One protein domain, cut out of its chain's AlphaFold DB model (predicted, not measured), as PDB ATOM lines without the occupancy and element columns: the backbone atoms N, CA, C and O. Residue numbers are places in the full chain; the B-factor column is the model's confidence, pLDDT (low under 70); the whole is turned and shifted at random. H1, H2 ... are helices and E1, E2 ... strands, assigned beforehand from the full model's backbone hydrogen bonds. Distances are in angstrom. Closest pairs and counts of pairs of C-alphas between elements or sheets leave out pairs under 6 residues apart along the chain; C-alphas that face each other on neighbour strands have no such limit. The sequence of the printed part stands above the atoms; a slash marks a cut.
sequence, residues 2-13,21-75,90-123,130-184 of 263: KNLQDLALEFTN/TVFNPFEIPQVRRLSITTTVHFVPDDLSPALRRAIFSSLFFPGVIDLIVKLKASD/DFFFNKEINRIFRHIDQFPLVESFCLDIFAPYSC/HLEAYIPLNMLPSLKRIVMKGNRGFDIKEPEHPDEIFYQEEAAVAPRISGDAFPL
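This is residues 2 to 13, 21 to 75, 90 to 123 and 130 to 184 of the 263 residues of an uncharacterized protein of Schizopora paradoxa (UniProt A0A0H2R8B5). With little regular structure, a wall of five parallel strands, E1 E2 E3 E4 E6, has H2 slanting over one face, between H1 and the parallel pair E5 E7. The printed part has 156 residues, 59 in two named helices and seven named strands: mixed. It is compact, radius of gyration of the C-alphas 14.9 A, spanning 42 by 34 by 31 A.

E2, residues 33 to 40, H1, 48 to 56, and E3, 66 to 73, form a strand-helix-strand unit, parallel neighbours with a right-handed crossover; N 36 to O 68 is 2.8 A. H2, residues 93 to 100, is on the sheet, height 9.0 A, and touches H1: the C-alphas of Arg 99 and Arg 53 are 4.9 A apart. In both helices every O i to N i+4 pair is within hydrogen-bond range.

E1, residues 6 to 11, begins at C-alpha 6 (50.818, -17.334, -28.566). E4 is 112 to 118, E5 131 to 134, E6 145 to 150; E7, 155 to 157, ends at (42.012, 7.796, -17.290).

Cuts after residues 13, 75 and 123 leave C-alpha gaps of 16.7, 13.3 and 12.1 A. Residues 161 to 170 are among those under pLDDT 70.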
ATOM      1  N   LYS A   2      50.128 -21.737 -39.426       63.16
ATOM      2  CA  LYS A   2      48.774 -22.220 -39.049       63.16
ATOM      3  C   LYS A   2      48.548 -22.500 -37.550       63.16
ATOM      4  O   LYS A   2      47.411 -22.731 -37.174       63.16
ATOM      5  N   ASN A   3      49.582 -22.427 -36.702       82.81
ATOM      6  CA  ASN A   3      49.500 -22.878 -35.299       82.81
ATOM      7  C   ASN A   3      49.975 -21.847 -34.253       82.81
ATOM      8  O   ASN A   3      50.190 -22.212 -33.102       82.81
ATOM      9  N   LEU A   4      50.184 -20.580 -34.626       88.94
ATOM     10  CA  LEU A   4      50.670 -19.569 -33.680       88.94
ATOM     11  C   LEU A   4      49.514 -19.068 -32.801       88.94
ATOM     12  O   LEU A   4      48.810 -18.144 -33.190       88.94
ATOM     13  N   GLN A   5      49.302 -19.710 -31.652       95.44
ATOM     14  CA  GLN A   5      48.286 -19.300 -30.671       95.44
ATOM     15  C   GLN A   5      48.806 -18.243 -29.692       95.44
ATOM     16  O   GLN A   5      48.018 -17.459 -29.163       95.44
ATOM     17  N   ASP A   6      50.122 -18.209 -29.498       97.38
ATOM     18  CA  ASP A   6      50.818 -17.334 -28.566       97.38
ATOM     19  C   ASP A   6      51.785 -16.447 -29.323       97.38
ATOM     20  O   ASP A   6      52.612 -16.943 -30.090       97.38
ATOM     21  N   LEU A   7      51.698 -15.142 -29.096       97.25
ATOM     22  CA  LEU A   7      52.625 -14.183 -29.671       97.25
ATOM     23  C   LEU A   7      53.100 -13.215 -28.591       97.25
ATOM     24  O   LEU A   7      52.302 -12.650 -27.845       97.25
ATOM     25  N   ALA A   8      54.411 -13.010 -28.536       97.38
ATOM     26  CA  ALA A   8      55.028 -11.947 -27.765       97.38
ATOM     27  C   ALA A   8      55.710 -10.978 -28.733       97.38
ATOM     28  O   ALA A   8      56.484 -11.401 -29.591       97.38
ATOM     29  N   LEU A   9      55.396  -9.694 -28.600       95.69
ATOM     30  CA  LEU A   9      56.013  -8.595 -29.325       95.69
ATOM     31  C   LEU A   9      56.764  -7.731 -28.318       95.69
ATOM     32  O   LEU A   9      56.171  -7.246 -27.355       95.69
ATOM     33  N   GLU A  10      58.056  -7.537 -28.538       94.44
ATOM     34  CA  GLU A  10      58.884  -6.642 -27.738       94.44
ATOM     35  C   GLU A  10      59.461  -5.567 -28.650       94.44
ATOM     36  O   GLU A  10      60.138  -5.866 -29.632       94.44
ATOM     37  N   PHE A  11      59.140  -4.315 -28.339       88.38
ATOM     38  CA  PHE A  11      59.595  -3.155 -29.086       88.38
ATOM     39  C   PHE A  11      60.697  -2.466 -28.296       88.38
ATOM     40  O   PHE A  11      60.435  -1.773 -27.311       88.38
ATOM     41  N   THR A  12      61.933  -2.655 -28.748       79.88
ATOM     42  CA  THR A  12      63.088  -1.877 -28.301       79.88
ATOM     43  C   THR A  12      63.270  -0.650 -29.188       79.88
ATOM     44  O   THR A  12      62.627  -0.522 -30.232       79.88
ATOM     45  N   ASN A  13      64.139   0.265 -28.775       72.56
ATOM     46  CA  ASN A  13      64.356   1.494 -29.523       72.56
ATOM     47  C   ASN A  13      65.101   1.287 -30.830       72.56
ATOM     48  O   ASN A  13      65.924   0.379 -30.961       72.56
ATOM     49  N   THR A  21      57.794   4.217 -43.470       70.25
ATOM     50  CA  THR A  21      56.901   3.478 -44.357       70.25
ATOM     51  C   THR A  21      55.592   3.163 -43.652       70.25
ATOM     52  O   THR A  21      55.565   2.521 -42.602       70.25
ATOM     53  N   VAL A  22      54.487   3.566 -44.275       75.81
ATOM     54  CA  VAL A  22      53.146   3.113 -43.902       75.81
ATOM     55  C   VAL A  22      53.002   1.658 -44.340       75.81
ATOM     56  O   VAL A  22      53.171   1.338 -45.519       75.81
ATOM     57  N   PHE A  23      52.708   0.768 -43.396       82.38
ATOM     58  CA  PHE A  23      52.485  -0.640 -43.703       82.38
ATOM     59  C   PHE A  23      51.034  -0.865 -44.148       82.38
ATOM     60  O   PHE A  23      50.115  -0.146 -43.758       82.38
ATOM     61  N   ASN A  24      50.820  -1.878 -44.988       87.31
ATOM     62  CA  ASN A  24      49.464  -2.324 -45.293       87.31
ATOM     63  C   ASN A  24      48.868  -3.042 -44.071       87.31
ATOM     64  O   ASN A  24      49.615  -3.737 -43.373       87.31
ATOM     65  N   PRO A  25      47.542  -2.955 -43.855       90.81
ATOM     66  CA  PRO A  25      46.863  -3.721 -42.820       90.81
ATOM     67  C   PRO A  25      47.193  -5.214 -42.904       90.81
ATOM     68  O   PRO A  25      47.147  -5.825 -43.975       90.81
ATOM     69  N   PHE A  26      47.525  -5.797 -41.759       93.50
ATOM     70  CA  PHE A  26      47.924  -7.182 -41.614       93.50
ATOM     71  C   PHE A  26      47.222  -7.814 -40.415       93.50
ATOM     72  O   PHE A  26      47.425  -7.431 -39.260       93.50
ATOM     73  N   GLU A  27      46.402  -8.820 -40.705       95.69
ATOM     74  CA  GLU A  27      45.626  -9.547 -39.710       95.69
ATOM     75  C   GLU A  27      46.314 -10.846 -39.289       95.69
ATOM     76  O   GLU A  27      46.764 -11.645 -40.116       95.69
ATOM     77  N   ILE A  28      46.325 -11.103 -37.980       95.12
ATOM     78  CA  ILE A  28      46.870 -12.327 -37.386       95.12
ATOM     79  C   ILE A  28      45.771 -13.030 -36.566       95.12
ATOM     80  O   ILE A  28      45.805 -13.029 -35.333       95.12
ATOM     81  N   PRO A  29      44.772 -13.649 -37.225       95.25
ATOM     82  CA  PRO A  29      43.554 -14.138 -36.570       95.25
ATOM     83  C   PRO A  29      43.759 -15.370 -35.677       95.25
ATOM     84  O   PRO A  29      42.921 -15.665 -34.831       95.25
ATOM     85  N   GLN A  30      44.843 -16.125 -35.861       95.69
ATOM     86  CA  GLN A  30      45.106 -17.351 -35.097       95.69
ATOM     87  C   GLN A  30      45.624 -17.113 -33.668       95.69
ATOM     88  O   GLN A  30      45.568 -18.037 -32.853       95.69
ATOM     89  N   VAL A  31      46.132 -15.912 -33.362       97.44
ATOM     90  CA  VAL A  31      46.692 -15.598 -32.041       97.44
ATOM     91  C   VAL A  31      45.550 -15.451 -31.044       97.44
ATOM     92  O   VAL A  31      44.612 -14.696 -31.273       97.44
ATOM     93  N   ARG A  32      45.636 -16.181 -29.932       97.88
ATOM     94  CA  ARG A  32      44.680 -16.135 -28.818       97.88
ATOM     95  C   ARG A  32      45.229 -15.368 -27.627       97.88
ATOM     96  O   ARG A  32      44.455 -14.702 -26.944       97.88
ATOM     97  N   ARG A  33      46.541 -15.451 -27.398       98.44
ATOM     98  CA  ARG A  33      47.230 -14.761 -26.306       98.44
ATOM     99  C   ARG A  33      48.333 -13.886 -26.882       98.44
ATOM    100  O   ARG A  33      49.230 -14.382 -27.567       98.44
ATOM    101  N   LEU A  34      48.244 -12.590 -26.618       98.56
ATOM    102  CA  LEU A  34      49.186 -11.592 -27.106       98.56
ATOM    103  C   LEU A  34      49.832 -10.875 -25.924       98.56
ATOM    104  O   LEU A  34      49.138 -10.326 -25.072       98.56
ATOM    105  N   SER A  35      51.160 -10.853 -25.891       98.50
ATOM    106  CA  SER A  35      51.930 -10.014 -24.976       98.50
ATOM    107  C   SER A  35      52.661  -8.944 -25.771       98.50
ATOM    108  O   SER A  35      53.467  -9.268 -26.633       98.50
ATOM    109  N   ILE A  36      52.426  -7.678 -25.461       97.88
ATOM    110  CA  ILE A  36      53.131  -6.531 -26.029       97.88
ATOM    111  C   ILE A  36      53.992  -5.937 -24.923       97.88
ATOM    112  O   ILE A  36      53.497  -5.678 -23.832       97.88
ATOM    113  N   THR A  37      55.274  -5.734 -25.190       96.75
ATOM    114  CA  THR A  37      56.187  -5.019 -24.296       96.75
ATOM    115  C   THR A  37      56.736  -3.809 -25.031       96.75
ATOM    116  O   THR A  37      57.318  -3.964 -26.106       96.75
ATOM    117  N   THR A  38      56.552  -2.619 -24.466       92.12
ATOM    118  CA  THR A  38      57.157  -1.383 -24.975       92.12
ATOM    119  C   THR A  38      57.903  -0.665 -23.860       92.12
ATOM    120  O   THR A  38      57.616  -0.851 -22.671       92.12
ATOM    121  N   THR A  39      58.877   0.149 -24.256       88.69
ATOM    122  CA  THR A  39      59.629   0.994 -23.330       88.69
ATOM    123  C   THR A  39      59.388   2.465 -23.665       88.69
ATOM    124  O   THR A  39      59.568   2.871 -24.812       88.69
ATOM    125  N   VAL A  40      58.948   3.261 -22.692       82.25
ATOM    126  CA  VAL A  40      58.831   4.722 -22.773       82.25
ATOM    127  C   VAL A  40      60.203   5.327 -22.516       82.25
ATOM    128  O   VAL A  40      60.825   5.048 -21.489       82.25
ATOM    129  N   HIS A  41      60.647   6.174 -23.438       73.06
ATOM    130  CA  HIS A  41      61.902   6.907 -23.348       73.06
ATOM    131  C   HIS A  41      61.638   8.410 -23.357       73.06
ATOM    132  O   HIS A  41      60.632   8.869 -23.895       73.06
ATOM    133  N   PHE A  42      62.563   9.160 -22.763       65.12
ATOM    134  CA  PHE A  42      62.535  10.624 -22.699       65.12
ATOM    135  C   PHE A  42      63.437  11.289 -23.761       65.12
ATOM    136  O   PHE A  42      63.508  12.509 -23.842       65.12
ATOM    137  N   VAL A  43      64.155  10.509 -24.577       68.25
ATOM    138  CA  VAL A  43      65.145  11.054 -25.519       68.25
ATOM    139  C   VAL A  43      64.433  11.857 -26.625       68.25
ATOM    140  O   VAL A  43      63.612  11.270 -27.330       68.25
ATOM    141  N   PRO A  44      64.737  13.160 -26.808       61.25
ATOM    142  CA  PRO A  44      64.052  14.018 -27.784       61.25
ATOM    143  C   PRO A  44      64.130  13.529 -29.236       61.25
ATOM    144  O   PRO A  44      63.182  13.721 -29.989       61.25
ATOM    145  N   ASP A  45      65.225  12.860 -29.604       66.56
ATOM    146  CA  ASP A  45      65.471  12.353 -30.962       66.56
ATOM    147  C   ASP A  45      65.016  10.889 -31.156       66.56
ATOM    148  O   ASP A  45      65.411  10.221 -32.114       66.56
ATOM    149  N   ASP A  46      64.215  10.341 -30.235       72.44
ATOM    150  CA  ASP A  46      63.696   8.978 -30.357       72.44
ATOM    151  C   ASP A  46      62.537   8.910 -31.365       72.44
ATOM    152  O   ASP A  46      61.427   9.372 -31.097       72.44
ATOM    153  N   LEU A  47      62.780   8.275 -32.518       76.31
ATOM    154  CA  LEU A  47      61.775   8.008 -33.559       76.31
ATOM    155  C   LEU A  47      60.984   6.709 -33.325       76.31
ATOM    156  O   LEU A  47      60.015   6.422 -34.038       76.31
ATOM    157  N   SER A  48      61.345   5.918 -32.310       80.50
ATOM    158  CA  SER A  48      60.622   4.694 -31.934       80.50
ATOM    159  C   SER A  48      59.118   4.906 -31.721       80.50
ATOM    160  O   SER A  48      58.349   4.036 -32.141       80.50
ATOM    161  N   PRO A  49      58.647   6.024 -31.130       81.94
ATOM    162  CA  PRO A  49      57.224   6.312 -31.004       81.94
ATOM    163  C   PRO A  49      56.485   6.343 -32.353       81.94
ATOM    164  O   PRO A  49      55.442   5.695 -32.488       81.94
ATOM    165  N   ALA A  50      57.049   7.015 -33.362       80.88
ATOM    166  CA  ALA A  50      56.457   7.115 -34.695       80.88
ATOM    167  C   ALA A  50      56.448   5.754 -35.411       80.88
ATOM    168  O   ALA A  50      55.434   5.353 -35.991       80.88
ATOM    169  N   LEU A  51      57.539   4.986 -35.300       84.69
ATOM    170  CA  LEU A  51      57.617   3.635 -35.861       84.69
ATOM    171  C   LEU A  51      56.594   2.690 -35.212       84.69
ATOM    172  O   LEU A  51      55.869   1.985 -35.916       84.69
ATOM    173  N   ARG A  52      56.487   2.690 -33.876       87.88
ATOM    174  CA  ARG A  52      55.485   1.891 -33.150       87.88
ATOM    175  C   ARG A  52      54.079   2.264 -33.594       87.88
ATOM    176  O   ARG A  52      53.279   1.373 -33.868       87.88
ATOM    177  N   ARG A  53      53.789   3.561 -33.733       87.06
ATOM    178  CA  ARG A  53      52.499   4.035 -34.247       87.06
ATOM    179  C   ARG A  53      52.219   3.501 -35.653       87.06
ATOM    180  O   ARG A  53      51.112   3.018 -35.891       87.06
ATOM    181  N   ALA A  54      53.186   3.554 -36.569       86.25
ATOM    182  CA  ALA A  54      53.032   3.033 -37.930       86.25
ATOM    183  C   ALA A  54      52.771   1.516 -37.943       86.25
ATOM    184  O   ALA A  54      51.871   1.040 -38.641       86.25
ATOM    185  N   ILE A  55      53.507   0.763 -37.118       90.62
ATOM    186  CA  ILE A  55      53.344  -0.686 -36.966       90.62
ATOM    187  C   ILE A  55      51.954  -1.017 -36.412       90.62
ATOM    188  O   ILE A  55      51.216  -1.783 -37.028       90.62
ATOM    189  N   PHE A  56      51.554  -0.422 -35.286       91.56
ATOM    190  CA  PHE A  56      50.258  -0.715 -34.671       91.56
ATOM    191  C   PHE A  56      49.076  -0.221 -35.499       91.56
ATOM    192  O   PHE A  56      48.046  -0.877 -35.495       91.56
ATOM    193  N   SER A  57      49.221   0.839 -36.296       89.31
ATOM    194  CA  SER A  57      48.159   1.246 -37.236       89.31
ATOM    195  C   SER A  57      47.906   0.208 -38.340       89.31
ATOM    196  O   SER A  57      46.924   0.297 -39.067       89.31
ATOM    197  N   SER A  58      48.783  -0.792 -38.463       91.50
ATOM    198  CA  SER A  58      48.712  -1.822 -39.497       91.50
ATOM    199  C   SER A  58      48.533  -3.231 -38.932       91.50
ATOM    200  O   SER A  58      48.269  -4.149 -39.699       91.50
ATOM    201  N   LEU A  59      48.668  -3.439 -37.619       94.94
ATOM    202  CA  LEU A  59      48.540  -4.758 -36.998       94.94
ATOM    203  C   LEU A  59      47.160  -4.954 -36.374       94.94
ATOM    204  O   LEU A  59      46.748  -4.195 -35.494       94.94
ATOM    205  N   PHE A  60      46.502  -6.039 -36.778       96.50
ATOM    206  CA  PHE A  60      45.172  -6.419 -36.316       96.50
ATOM    207  C   PHE A  60      45.185  -7.841 -35.758       96.50
ATOM    208  O   PHE A  60      45.707  -8.780 -36.368       96.50
ATOM    209  N   PHE A  61      44.573  -8.014 -34.589       97.38
ATOM    210  CA  PHE A  61      44.574  -9.260 -33.833       97.38
ATOM    211  C   PHE A  61      43.144  -9.707 -33.494       97.38
ATOM    212  O   PHE A  61      42.788  -9.841 -32.319       97.38
ATOM    213  N   PRO A  62      42.311 -10.003 -34.510       97.25
ATOM    214  CA  PRO A  62      40.884 -10.248 -34.303       97.25
ATOM    215  C   PRO A  62      40.586 -11.497 -33.464       97.25
ATOM    216  O   PRO A  62      39.484 -11.634 -32.948       97.25
ATOM    217  N   GLY A  63      41.547 -12.415 -33.319       97.38
ATOM    218  CA  GLY A  63      41.393 -13.651 -32.550       97.38
ATOM    219  C   GLY A  63      41.811 -13.586 -31.080       97.38
ATOM    220  O   GLY A  63      41.577 -14.575 -30.375       97.38
ATOM    221  N   VAL A  64      42.431 -12.487 -30.628       98.50
ATOM    222  CA  VAL A  64      43.019 -12.394 -29.281       98.50
ATOM    223  C   VAL A  64      41.927 -12.316 -28.225       98.50
ATOM    224  O   VAL A  64      41.002 -11.522 -28.338       98.50
ATOM    225  N   ILE A  65      42.075 -13.145 -27.195       98.44
ATOM    226  CA  ILE A  65      41.187 -13.235 -26.032       98.44
ATOM    227  C   ILE A  65      41.905 -12.697 -24.789       98.44
ATOM    228  O   ILE A  65      41.301 -11.967 -24.004       98.44
ATOM    229  N   ASP A  66      43.200 -13.005 -24.645       98.62
ATOM    230  CA  ASP A  66      44.040 -12.515 -23.552       98.62
ATOM    231  C   ASP A  66      45.112 -11.559 -24.091       98.62
ATOM    232  O   ASP A  66      45.993 -11.959 -24.859       98.62
ATOM    233  N   LEU A  67      45.050 -10.300 -23.662       98.69
ATOM    234  CA  LEU A  67      45.994  -9.250 -24.029       98.69
ATOM    235  C   LEU A  67      46.783  -8.799 -22.799       98.69
ATOM    236  O   LEU A  67      46.210  -8.378 -21.799       98.69
ATOM    237  N   ILE A  68      48.108  -8.855 -22.888       98.50
ATOM    238  CA  ILE A  68      49.028  -8.369 -21.861       98.50
ATOM    239  C   ILE A  68      49.837  -7.228 -22.467       98.50
ATOM    240  O   ILE A  68      50.539  -7.430 -23.452       98.50
ATOM    241  N   VAL A  69      49.770  -6.043 -21.874       97.88
ATOM    242  CA  VAL A  69      50.572  -4.881 -22.254       97.88
ATOM    243  C   VAL A  69      51.499  -4.543 -21.097       97.88
ATOM    244  O   VAL A  69      51.046  -4.251 -19.993       97.88
ATOM    245  N   LYS A  70      52.802  -4.607 -21.359       97.06
ATOM    246  CA  LYS A  70      53.864  -4.267 -20.420       97.06
ATOM    247  C   LYS A  70      54.523  -2.975 -20.866       97.06
ATOM    248  O   LYS A  70      55.117  -2.940 -21.942       97.06
ATOM    249  N   LEU A  71      54.434  -1.941 -20.045       93.50
ATOM    250  CA  LEU A  71      55.053  -0.651 -20.308       93.50
ATOM    251  C   LEU A  71      56.189  -0.440 -19.317       93.50
ATOM    252  O   LEU A  71      55.977  -0.443 -18.107       93.50
ATOM    253  N   LYS A  72      57.405  -0.273 -19.821       91.00
ATOM    254  CA  LYS A  72      58.585  -0.003 -18.996       91.00
ATOM    255  C   LYS A  72      59.015   1.437 -19.219       91.00
ATOM    256  O   LYS A  72      59.077   1.861 -20.360       91.00
ATOM    257  N   ALA A  73      59.343   2.196 -18.189       85.75
ATOM    258  CA  ALA A  73      60.150   3.396 -18.383       85.75
ATOM    259  C   ALA A  73      61.624   2.994 -18.480       85.75
ATOM    260  O   ALA A  73      62.082   2.100 -17.760       85.75
ATOM    261  N   SER A  74      62.361   3.622 -19.390       79.44
ATOM    262  CA  SER A  74      63.794   3.385 -19.503       79.44
ATOM    263  C   SER A  74      64.555   3.999 -18.342       79.44
ATOM    264  O   SER A  74      64.264   5.127 -17.944       79.44
ATOM    265  N   ASP A  75      65.572   3.288 -17.859       65.62
ATOM    266  CA  ASP A  75      66.537   3.866 -16.931       65.62
ATOM    267  C   ASP A  75      67.262   5.016 -17.642       65.62
ATOM    268  O   ASP A  75      67.722   4.859 -18.778       65.62
ATOM    269  N   ASP A  90      58.294  13.663 -16.984       66.62
ATOM    270  CA  ASP A  90      56.974  13.053 -17.093       66.62
ATOM    271  C   ASP A  90      57.019  11.809 -17.991       66.62
ATOM    272  O   ASP A  90      57.357  11.867 -19.180       66.62
ATOM    273  N   PHE A  91      56.650  10.653 -17.430       75.44
ATOM    274  CA  PHE A  91      56.500   9.419 -18.201       75.44
ATOM    275  C   PHE A  91      55.053   9.270 -18.657       75.44
ATOM    276  O   PHE A  91      54.176   8.777 -17.945       75.44
ATOM    277  N   PHE A  92      54.821   9.655 -19.905       78.06
ATOM    278  CA  PHE A  92      53.512   9.601 -20.541       78.06
ATOM    279  C   PHE A  92      53.184   8.198 -21.082       78.06
ATOM    280  O   PHE A  92      53.177   7.963 -22.295       78.06
ATOM    281  N   PHE A  93      52.906   7.243 -20.188       87.69
ATOM    282  CA  PHE A  93      52.477   5.887 -20.564       87.69
ATOM    283  C   PHE A  93      51.163   5.888 -21.354       87.69
ATOM    284  O   PHE A  93      50.959   5.049 -22.234       87.69
ATOM    285  N   ASN A  94      50.295   6.863 -21.094       86.56
ATOM    286  CA  ASN A  94      49.080   7.129 -21.854       86.56
ATOM    287  C   ASN A  94      49.338   7.268 -23.368       86.56
ATOM    288  O   ASN A  94      48.581   6.724 -24.175       86.56
ATOM    289  N   LYS A  95      50.455   7.894 -23.770       85.06
ATOM    290  CA  LYS A  95      50.830   8.025 -25.188       85.06
ATOM    291  C   LYS A  95      51.161   6.674 -25.820       85.06
ATOM    292  O   LYS A  95      50.750   6.418 -26.949       85.06
ATOM    293  N   GLU A  96      51.852   5.788 -25.103       88.38
ATOM    294  CA  GLU A  96      52.127   4.433 -25.604       88.38
ATOM    295  C   GLU A  96      50.851   3.601 -25.741       88.38
ATOM    296  O   GLU A  96      50.690   2.894 -26.734       88.38
ATOM    297  N   ILE A  97      49.906   3.730 -24.804       91.81
ATOM    298  CA  ILE A  97      48.590   3.091 -24.932       91.81
ATOM    299  C   ILE A  97      47.886   3.573 -26.207       91.81
ATOM    300  O   ILE A  97      47.448   2.748 -27.006       91.81
ATOM    301  N   ASN A  98      47.853   4.879 -26.478       88.50
ATOM    302  CA  ASN A  98      47.234   5.399 -27.703       88.50
ATOM    303  C   ASN A  98      47.939   4.936 -28.986       88.50
ATOM    304  O   ASN A  98      47.302   4.824 -30.035       88.50
ATOM    305  N   ARG A  99      49.241   4.632 -28.921       88.44
ATOM    306  CA  ARG A  99      49.978   4.038 -30.045       88.44
ATOM    307  C   ARG A  99      49.622   2.577 -30.267       88.44
ATOM    308  O   ARG A  99      49.571   2.171 -31.418       88.44
ATOM    309  N   ILE A 100      49.366   1.808 -29.209       93.25
ATOM    310  CA  ILE A 100      48.969   0.396 -29.307       93.25
ATOM    311  C   ILE A 100      47.509   0.268 -29.770       93.25
ATOM    312  O   ILE A 100      47.215  -0.529 -30.659       93.25
ATOM    313  N   PHE A 101      46.601   1.063 -29.192       93.44
ATOM    314  CA  PHE A 101      45.152   1.010 -29.423       93.44
ATOM    315  C   PHE A 101      44.699   2.102 -30.405       93.44
ATOM    316  O   PHE A 101      44.121   3.129 -30.029       93.44
ATOM    317  N   ARG A 102      44.971   1.858 -31.687       90.62
ATOM    318  CA  ARG A 102      44.724   2.747 -32.830       90.62
ATOM    319  C   ARG A 102      43.352   2.577 -33.468       90.62
ATOM    320  O   ARG A 102      42.747   3.575 -33.845       90.62
ATOM    321  N   HIS A 103      42.872   1.347 -33.621       91.38
ATOM    322  CA  HIS A 103      41.627   1.055 -34.333       91.38
ATOM    323  C   HIS A 103      40.734   0.121 -33.518       91.38
ATOM    324  O   HIS A 103      41.206  -0.811 -32.865       91.38
ATOM    325  N   ILE A 104      39.432   0.411 -33.529       92.62
ATOM    326  CA  ILE A 104      38.403  -0.301 -32.752       92.62
ATOM    327  C   ILE A 104      38.368  -1.814 -33.038       92.62
ATOM    328  O   ILE A 104      37.995  -2.618 -32.191       92.62
ATOM    329  N   ASP A 105      38.782  -2.212 -34.232       94.62
ATOM    330  CA  ASP A 105      38.802  -3.573 -34.755       94.62
ATOM    331  C   ASP A 105      40.154  -4.288 -34.577       94.62
ATOM    332  O   ASP A 105      40.295  -5.440 -34.990       94.62
ATOM    333  N   GLN A 106      41.137  -3.676 -33.902       95.31
ATOM    334  CA  GLN A 106      42.403  -4.357 -33.601       95.31
ATOM    335  C   GLN A 106      42.237  -5.510 -32.610       95.31
ATOM    336  O   GLN A 106      42.909  -6.533 -32.750       95.31
ATOM    337  N   PHE A 107      41.359  -5.346 -31.615       97.25
ATOM    338  CA  PHE A 107      41.226  -6.246 -30.463       97.25
ATOM    339  C   PHE A 107      39.758  -6.583 -30.106       97.25
ATOM    340  O   PHE A 107      39.375  -6.525 -28.935       97.25
ATOM    341  N   PRO A 108      38.903  -6.959 -31.077       97.25
ATOM    342  CA  PRO A 108      37.456  -7.066 -30.879       97.25
ATOM    343  C   PRO A 108      37.039  -8.159 -29.882       97.25
ATOM    344  O   PRO A 108      35.990  -8.040 -29.250       97.25
ATOM    345  N   LEU A 109      37.834  -9.227 -29.739       98.25
ATOM    346  CA  LEU A 109      37.512 -10.403 -28.918       98.25
ATOM    347  C   LEU A 109      38.246 -10.457 -27.571       98.25
ATOM    348  O   LEU A 109      38.126 -11.458 -26.865       98.25
ATOM    349  N   VAL A 110      38.988  -9.411 -27.198       98.62
ATOM    350  CA  VAL A 110      39.725  -9.402 -25.929       98.62
ATOM    351  C   VAL A 110      38.742  -9.450 -24.766       98.62
ATOM    352  O   VAL A 110      37.958  -8.527 -24.567       98.62
ATOM    353  N   GLU A 111      38.819 -10.518 -23.977       98.62
ATOM    354  CA  GLU A 111      38.034 -10.704 -22.757       98.62
ATOM    355  C   GLU A 111      38.852 -10.404 -21.497       98.62
ATOM    356  O   GLU A 111      38.285 -10.045 -20.462       98.62
ATOM    357  N   SER A 112      40.178 -10.546 -21.567       98.56
ATOM    358  CA  SER A 112      41.096 -10.322 -20.451       98.56
ATOM    359  C   SER A 112      42.217  -9.374 -20.858       98.56
ATOM    360  O   SER A 112      43.001  -9.684 -21.752       98.56
ATOM    361  N   PHE A 113      42.323  -8.244 -20.166       98.50
ATOM    362  CA  PHE A 113      43.362  -7.243 -20.382       98.50
ATOM    363  C   PHE A 113      44.239  -7.098 -19.137       98.50
ATOM    364  O   PHE A 113      43.744  -6.828 -18.045       98.50
ATOM    365  N   CYS A 114      45.549  -7.274 -19.288       98.06
ATOM    366  CA  CYS A 114      46.529  -6.991 -18.248       98.06
ATOM    367  C   CYS A 114      47.381  -5.793 -18.662       98.06
ATOM    368  O   CYS A 114      48.031  -5.847 -19.704       98.06
ATOM    369  N   LEU A 115      47.423  -4.762 -17.825       97.12
ATOM    370  CA  LEU A 115      48.301  -3.607 -17.957       97.12
ATOM    371  C   LEU A 115      49.342  -3.666 -16.840       97.12
ATOM    372  O   LEU A 115      48.987  -3.635 -15.666       97.12
ATOM    373  N   ASP A 116      50.610  -3.800 -17.205       95.62
ATOM    374  CA  ASP A 116      51.736  -3.954 -16.283       95.62
ATOM    375  C   ASP A 116      52.738  -2.824 -16.519       95.62
ATOM    376  O   ASP A 116      53.409  -2.791 -17.552       95.62
ATOM    377  N   ILE A 117      52.785  -1.860 -15.600       92.06
ATOM    378  CA  ILE A 117      53.602  -0.654 -15.734       92.06
ATOM    379  C   ILE A 117      54.756  -0.692 -14.743       92.06
ATOM    380  O   ILE A 117      54.567  -0.754 -13.528       92.06
ATOM    381  N   PHE A 118      55.969  -0.585 -15.265       89.81
ATOM    382  CA  PHE A 118      57.183  -0.540 -14.472       89.81
ATOM    383  C   PHE A 118      57.928   0.770 -14.710       89.81
ATOM    384  O   PHE A 118      58.343   1.048 -15.833       89.81
ATOM    385  N   ALA A 119      58.158   1.541 -13.647       83.88
ATOM    386  CA  ALA A 119      59.008   2.727 -13.687       83.88
ATOM    387  C   ALA A 119      60.188   2.591 -12.708       83.88
ATOM    388  O   ALA A 119      59.954   2.244 -11.545       83.88
ATOM    389  N   PRO A 120      61.446   2.813 -13.136       77.06
ATOM    390  CA  PRO A 120      62.612   2.612 -12.283       77.06
ATOM    391  C   PRO A 120      62.625   3.564 -11.076       77.06
ATOM    392  O   PRO A 120      61.965   4.605 -11.047       77.06
ATOM    393  N   TYR A 121      63.357   3.167 -10.029       62.62
ATOM    394  CA  TYR A 121      63.462   3.940  -8.787       62.62
ATOM    395  C   TYR A 121      64.443   5.119  -8.867       62.62
ATOM    396  O   TYR A 121      64.369   6.017  -8.038       62.62
ATOM    397  N   SER A 122      65.329   5.105  -9.862       50.47
ATOM    398  CA  SER A 122      66.566   5.890  -9.966       50.47
ATOM    399  C   SER A 122      66.401   7.352 -10.382       50.47
ATOM    400  O   SER A 122      67.355   8.113 -10.264       50.47
ATOM    401  N   CYS A 123      65.233   7.799 -10.838       45.66
ATOM    402  CA  CYS A 123      65.015   9.207 -11.178       45.66
ATOM    403  C   CYS A 123      64.522  10.001  -9.958       45.66
ATOM    404  O   CYS A 123      63.401  10.485  -9.972       45.66
ATOM    405  N   HIS A 130      55.084  13.149 -13.143       71.06
ATOM    406  CA  HIS A 130      53.710  12.813 -13.506       71.06
ATOM    407  C   HIS A 130      53.699  11.489 -14.269       71.06
ATOM    408  O   HIS A 130      54.277  11.362 -15.352       71.06
ATOM    409  N   LEU A 131      53.053  10.474 -13.692       80.31
ATOM    410  CA  LEU A 131      52.902   9.163 -14.313       80.31
ATOM    411  C   LEU A 131      51.424   8.945 -14.645       80.31
ATOM    412  O   LEU A 131      50.613   8.710 -13.753       80.31
ATOM    413  N   GLU A 132      51.075   8.992 -15.927       85.88
ATOM    414  CA  GLU A 132      49.692   8.832 -16.395       85.88
ATOM    415  C   GLU A 132      49.575   7.655 -17.359       85.88
ATOM    416  O   GLU A 132      50.371   7.519 -18.291       85.88
ATOM    417  N   ALA A 133      48.550   6.826 -17.170       88.69
ATOM    418  CA  ALA A 133      48.223   5.705 -18.036       88.69
ATOM    419  C   ALA A 133      46.744   5.713 -18.437       88.69
ATOM    420  O   ALA A 133      45.866   6.104 -17.667       88.69
ATOM    421  N   TYR A 134      46.466   5.221 -19.644       90.56
ATOM    422  CA  TYR A 134      45.099   5.052 -20.121       90.56
ATOM    423  C   TYR A 134      44.641   3.600 -20.088       90.56
ATOM    424  O   TYR A 134      45.407   2.680 -20.380       90.56
ATOM    425  N   ILE A 135      43.356   3.410 -19.793       90.81
ATOM    426  CA  ILE A 135      42.651   2.146 -19.998       90.81
ATOM    427  C   ILE A 135      41.717   2.347 -21.196       90.81
ATOM    428  O   ILE A 135      40.808   3.156 -21.106       90.81
ATOM    429  N   PRO A 136      41.923   1.666 -22.334       92.25
ATOM    430  CA  PRO A 136      41.177   1.934 -23.561       92.25
ATOM    431  C   PRO A 136      39.873   1.118 -23.623       92.25
ATOM    432  O   PRO A 136      39.702   0.288 -24.521       92.25
ATOM    433  N   LEU A 137      38.943   1.311 -22.674       93.50
ATOM    434  CA  LEU A 137      37.703   0.513 -22.617       93.50
ATOM    435  C   LEU A 137      36.875   0.647 -23.898       93.50
ATOM    436  O   LEU A 137      36.292  -0.326 -24.380       93.50
ATOM    437  N   ASN A 138      36.864   1.847 -24.473       92.12
ATOM    438  CA  ASN A 138      36.125   2.165 -25.689       92.12
ATOM    439  C   ASN A 138      36.625   1.420 -26.942       92.12
ATOM    440  O   ASN A 138      35.933   1.406 -27.959       92.12
ATOM    441  N   MET A 139      37.796   0.782 -26.857       93.56
ATOM    442  CA  MET A 139      38.416  -0.020 -27.916       93.56
ATOM    443  C   MET A 139      38.263  -1.530 -27.692       93.56
ATOM    444  O   MET A 139      38.677  -2.318 -28.537       93.56
ATOM    445  N   LEU A 140      37.712  -1.946 -26.547       96.69
ATOM    446  CA  LEU A 140      37.702  -3.337 -26.097       96.69
ATOM    447  C   LEU A 140      36.268  -3.793 -25.775       96.69
ATOM    448  O   LEU A 140      35.910  -3.953 -24.608       96.69
ATOM    449  N   PRO A 141      35.420  -4.020 -26.796       96.12
ATOM    450  CA  PRO A 141      33.988  -4.253 -26.599       96.12
ATOM    451  C   PRO A 141      33.654  -5.552 -25.856       96.12
ATOM    452  O   PRO A 141      32.623  -5.623 -25.190       96.12
ATOM    453  N   SER A 142      34.518  -6.567 -25.944       97.75
ATOM    454  CA  SER A 142      34.314  -7.880 -25.311       97.75
ATOM    455  C   SER A 142      34.952  -8.001 -23.923       97.75
ATOM    456  O   SER A 142      34.932  -9.084 -23.333       97.75
ATOM    457  N   LEU A 143      35.532  -6.918 -23.400       98.19
ATOM    458  CA  LEU A 143      36.341  -6.966 -22.190       98.19
ATOM    459  C   LEU A 143      35.508  -7.352 -20.965       98.19
ATOM    460  O   LEU A 143      34.454  -6.782 -20.698       98.19
ATOM    461  N   LYS A 144      36.013  -8.306 -20.186       97.75
ATOM    462  CA  LYS A 144      35.385  -8.777 -18.944       97.75
ATOM    463  C   LYS A 144      36.306  -8.610 -17.748       97.75
ATOM    464  O   LYS A 144      35.838  -8.375 -16.638       97.75
ATOM    465  N   ARG A 145      37.617  -8.759 -17.936       98.19
ATOM    466  CA  ARG A 145      38.585  -8.779 -16.836       98.19
ATOM    467  C   ARG A 145      39.724  -7.811 -17.084       98.19
ATOM    468  O   ARG A 145      40.328  -7.840 -18.152       98.19
ATOM    469  N   ILE A 146      40.048  -7.017 -16.069       97.75
ATOM    470  CA  ILE A 146      41.218  -6.138 -16.073       97.75
ATOM    471  C   ILE A 146      42.147  -6.530 -14.935       97.75
ATOM    472  O   ILE A 146      41.701  -6.746 -13.811       97.75
ATOM    473  N   VAL A 147      43.441  -6.590 -15.219       96.88
ATOM    474  CA  VAL A 147      44.499  -6.728 -14.220       96.88
ATOM    475  C   VAL A 147      45.447  -5.551 -14.379       96.88
ATOM    476  O   VAL A 147      46.055  -5.389 -15.431       96.88
ATOM    477  N   MET A 148      45.577  -4.733 -13.343       95.25
ATOM    478  CA  MET A 148      46.535  -3.635 -13.296       95.25
ATOM    479  C   MET A 148      47.680  -4.019 -12.378       95.25
ATOM    480  O   MET A 148      47.447  -4.370 -11.223       95.25
ATOM    481  N   LYS A 149      48.901  -3.945 -12.896       93.31
ATOM    482  CA  LYS A 149      50.132  -4.194 -12.157       93.31
ATOM    483  C   LYS A 149      51.043  -2.991 -12.255       93.31
ATOM    484  O   LYS A 149      51.112  -2.351 -13.303       93.31
ATOM    485  N   GLY A 150      51.759  -2.702 -11.179       89.62
ATOM    486  CA  GLY A 150      52.788  -1.683 -11.234       89.62
ATOM    487  C   GLY A 150      53.472  -1.397  -9.914       89.62
ATOM    488  O   GLY A 150      52.939  -1.626  -8.830       89.62
ATOM    489  N   ASN A 151      54.691  -0.881 -10.020       86.31
ATOM    490  CA  ASN A 151      55.558  -0.621  -8.871       86.31
ATOM    491  C   ASN A 151      55.454   0.815  -8.319       86.31
ATOM    492  O   ASN A 151      56.059   1.112  -7.286       86.31
ATOM    493  N   ARG A 152      54.691   1.696  -8.978       80.88
ATOM    494  CA  ARG A 152      54.441   3.095  -8.587       80.88
ATOM    495  C   ARG A 152      52.937   3.407  -8.559       80.88
ATOM    496  O   ARG A 152      52.117   2.552  -8.893       80.88
ATOM    497  N   GLY A 153      52.585   4.609  -8.103       78.75
ATOM    498  CA  GLY A 153      51.257   5.186  -8.323       78.75
ATOM    499  C   GLY A 153      51.201   5.863  -9.689       78.75
ATOM    500  O   GLY A 153      52.188   6.462 -10.102       78.75
ATOM    501  N   PHE A 154      50.069   5.741 -10.375       82.62
ATOM    502  CA  PHE A 154      49.837   6.333 -11.690       82.62
ATOM    503  C   PHE A 154      48.428   6.901 -11.725       82.62
ATOM    504  O   PHE A 154      47.513   6.252 -11.215       82.62
ATOM    505  N   ASP A 155      48.246   8.045 -12.369       85.44
ATOM    506  CA  ASP A 155      46.921   8.513 -12.749       85.44
ATOM    507  C   ASP A 155      46.346   7.614 -13.842       85.44
ATOM    508  O   ASP A 155      47.048   7.188 -14.763       85.44
ATOM    509  N   ILE A 156      45.056   7.305 -13.723       85.88
ATOM    510  CA  ILE A 156      44.357   6.381 -14.615       85.88
ATOM    511  C   ILE A 156      43.148   7.087 -15.206       85.88
ATOM    512  O   ILE A 156      42.280   7.559 -14.471       85.88
ATOM    513  N   LYS A 157      43.091   7.144 -16.537       84.94
ATOM    514  CA  LYS A 157      42.012   7.796 -17.290       84.94
ATOM    515  C   LYS A 157      41.610   6.963 -18.511       84.94
ATOM    516  O   LYS A 157      42.287   6.002 -18.875       84.94
ATOM    517  N   GLU A 158      40.506   7.329 -19.152       82.81
ATOM    518  CA  GLU A 158      40.185   6.841 -20.499       82.81
ATOM    519  C   GLU A 158      40.907   7.703 -21.551       82.81
ATOM    520  O   GLU A 158      41.085   8.899 -21.318       82.81
ATOM    521  N   PRO A 159      41.285   7.145 -22.714       79.38
ATOM    522  CA  PRO A 159      41.845   7.931 -23.802       79.38
ATOM    523  C   PRO A 159      40.924   9.054 -24.283       79.38
ATOM    524  O   PRO A 159      39.761   8.813 -24.612       79.38
ATOM    525  N   GLU A 160      41.476  10.253 -24.433       71.75
ATOM    526  CA  GLU A 160      40.778  11.396 -25.024       71.75
ATOM    527  C   GLU A 160      40.636  11.262 -26.557       71.75
ATOM    528  O   GLU A 160      41.295  10.435 -27.201       71.75
ATOM    529  N   HIS A 161      39.724  12.041 -27.152       61.31
ATOM    530  CA  HIS A 161      39.571  12.154 -28.605       61.31
ATOM    531  C   HIS A 161      39.305  13.614 -29.011       61.31
ATOM    532  O   HIS A 161      38.343  14.199 -28.502       61.31
ATOM    533  N   PRO A 162      40.068  14.192 -29.963       60.00
ATOM    534  CA  PRO A 162      41.209  13.609 -30.689       60.00
ATOM    535  C   PRO A 162      42.428  13.345 -29.787       60.00
ATOM    536  O   PRO A 162      42.522  13.910 -28.705       60.00
ATOM    537  N   ASP A 163      43.358  12.486 -30.231       57.91
ATOM    538  CA  ASP A 163      44.661  12.356 -29.559       57.91
ATOM    539  C   ASP A 163      45.330  13.745 -29.567       57.91
ATOM    540  O   ASP A 163      45.530  14.312 -30.642       57.91
ATOM    541  N   GLU A 164      45.673  14.294 -28.399       51.06
ATOM    542  CA  GLU A 164      46.156  15.681 -28.258       51.06
ATOM    543  C   GLU A 164      47.467  15.985 -29.008       51.06
ATOM    544  O   GLU A 164      47.859  17.144 -29.120       51.06
ATOM    545  N   ILE A 165      48.167  14.973 -29.534       55.00
ATOM    546  CA  ILE A 165      49.527  15.143 -30.040       55.00
ATOM    547  C   ILE A 165      49.636  14.691 -31.492       55.00
ATOM    548  O   ILE A 165      49.719  13.503 -31.815       55.00
ATOM    549  N   PHE A 166      49.638  15.687 -32.374       58.28
ATOM    550  CA  PHE A 166      50.023  15.556 -33.768       58.28
ATOM    551  C   PHE A 166      51.535  15.757 -33.884       58.28
ATOM    552  O   PHE A 166      52.033  16.856 -33.648       58.28
ATOM    553  N   TYR A 167      52.251  14.703 -34.264       65.56
ATOM    554  CA  TYR A 167      53.649  14.789 -34.671       65.56
ATOM    555  C   TYR A 167      53.704  14.875 -36.195       65.56
ATOM    556  O   TYR A 167      53.019  14.118 -36.889       65.56
ATOM    557  N   GLN A 168      54.486  15.810 -36.729       67.44
ATOM    558  CA  GLN A 168      54.567  16.030 -38.173       67.44
ATOM    559  C   GLN A 168      55.143  14.802 -38.893       67.44
ATOM    560  O   GLN A 168      54.715  14.465 -39.997       67.44
ATOM    561  N   GLU A 169      56.048  14.092 -38.228       65.19
ATOM    562  CA  GLU A 169      56.656  12.830 -38.648       65.19
ATOM    563  C   GLU A 169      55.605  11.715 -38.785       65.19
ATOM    564  O   GLU A 169      55.755  10.788 -39.575       65.19
ATOM    565  N   GLU A 170      54.489  11.823 -38.062       68.50
ATOM    566  CA  GLU A 170      53.397  10.851 -38.063       68.50
ATOM    567  C   GLU A 170      52.265  11.215 -39.038       68.50
ATOM    568  O   GLU A 170      51.267  10.495 -39.108       68.50
ATOM    569  N   ALA A 171      52.398  12.300 -39.812       71.25
ATOM    570  CA  ALA A 171      51.343  12.796 -40.700       71.25
ATOM    571  C   ALA A 171      50.914  11.779 -41.774       71.25
ATOM    572  O   ALA A 171      49.775  11.812 -42.238       71.25
ATOM    573  N   ALA A 172      51.815  10.870 -42.163       73.62
ATOM    574  CA  ALA A 172      51.530   9.807 -43.123       73.62
ATOM    575  C   ALA A 172      50.755   8.621 -42.511       73.62
ATOM    576  O   ALA A 172      50.184   7.817 -43.246       73.62
ATOM    577  N   VAL A 173      50.723   8.491 -41.179       76.62
ATOM    578  CA  VAL A 173      50.084   7.365 -40.490       76.62
ATOM    579  C   VAL A 173      48.594   7.641 -40.300       76.62
ATOM    580  O   VAL A 173      48.204   8.710 -39.828       76.62
ATOM    581  N   ALA A 174      47.755   6.649 -40.616       78.31
ATOM    582  CA  ALA A 174      46.306   6.747 -40.464       78.31
ATOM    583  C   ALA A 174      45.910   7.241 -39.055       78.31
ATOM    584  O   ALA A 174      46.526   6.825 -38.065       78.31
ATOM    585  N   PRO A 175      44.900   8.124 -38.932       80.25
ATOM    586  CA  PRO A 175      44.458   8.639 -37.640       80.25
ATOM    587  C   PRO A 175      43.877   7.525 -36.763       80.25
ATOM    588  O   PRO A 175      43.428   6.489 -37.255       80.25
ATOM    589  N   ARG A 176      43.871   7.757 -35.445       85.00
ATOM    590  CA  ARG A 176      43.241   6.852 -34.482       85.00
ATOM    591  C   ARG A 176      41.732   6.852 -34.700       85.00
ATOM    592  O   ARG A 176      41.118   7.916 -34.770       85.00
ATOM    593  N   ILE A 177      41.146   5.667 -34.772       86.88
ATOM    594  CA  ILE A 177      39.706   5.457 -34.887       86.88
ATOM    595  C   ILE A 177      39.224   4.881 -33.561       86.88
ATOM    596  O   ILE A 177      39.274   3.671 -33.339       86.88
ATOM    597  N   SER A 178      38.785   5.777 -32.680       85.44
ATOM    598  CA  SER A 178      38.223   5.422 -31.381       85.44
ATOM    599  C   SER A 178      36.843   4.782 -31.523       85.44
ATOM    600  O   SER A 178      36.023   5.243 -32.317       85.44
ATOM    601  N   GLY A 179      36.571   3.750 -30.725       87.25
ATOM    602  CA  GLY A 179      35.224   3.212 -30.557       87.25
ATOM    603  C   GLY A 179      34.410   3.933 -29.488       87.25
ATOM    604  O   GLY A 179      34.878   4.878 -28.848       87.25
ATOM    605  N   ASP A 180      33.186   3.455 -29.281       89.62
ATOM    606  CA  ASP A 180      32.218   3.933 -28.288       89.62
ATOM    607  C   ASP A 180      31.836   2.845 -27.265       89.62
ATOM    608  O   ASP A 180      30.841   2.968 -26.539       89.62
ATOM    609  N   ALA A 181      32.635   1.775 -27.195       90.75
ATOM    610  CA  ALA A 181      32.342   0.627 -26.356       90.75
ATOM    611  C   ALA A 181      32.299   0.989 -24.863       90.75
ATOM    612  O   ALA A 181      33.003   1.869 -24.366       90.75
ATOM    613  N   PHE A 182      31.464   0.263 -24.127       93.50
ATOM    614  CA  PHE A 182      31.437   0.290 -22.670       93.50
ATOM    615  C   PHE A 182      31.277  -1.149 -22.178       93.50
ATOM    616  O   PHE A 182      30.147  -1.597 -21.952       93.50
ATOM    617  N   PRO A 183      32.385  -1.904 -22.126       94.75
ATOM    618  CA  PRO A 183      32.355  -3.306 -21.743       94.75
ATOM    619  C   PRO A 183      31.843  -3.480 -20.312       94.75
ATOM    620  O   PRO A 183      32.145  -2.676 -19.430       94.75
ATOM    621  N   LEU A 184      31.077  -4.548 -20.079       95.12
ATOM    622  CA  LEU A 184      30.613  -4.918 -18.744       95.12
ATOM    623  C   LEU A 184      31.644  -5.827 -18.087       95.12
ATOM    624  O   LEU A 184      31.691  -7.028 -18.338       95.12
TER     625      LEU A 184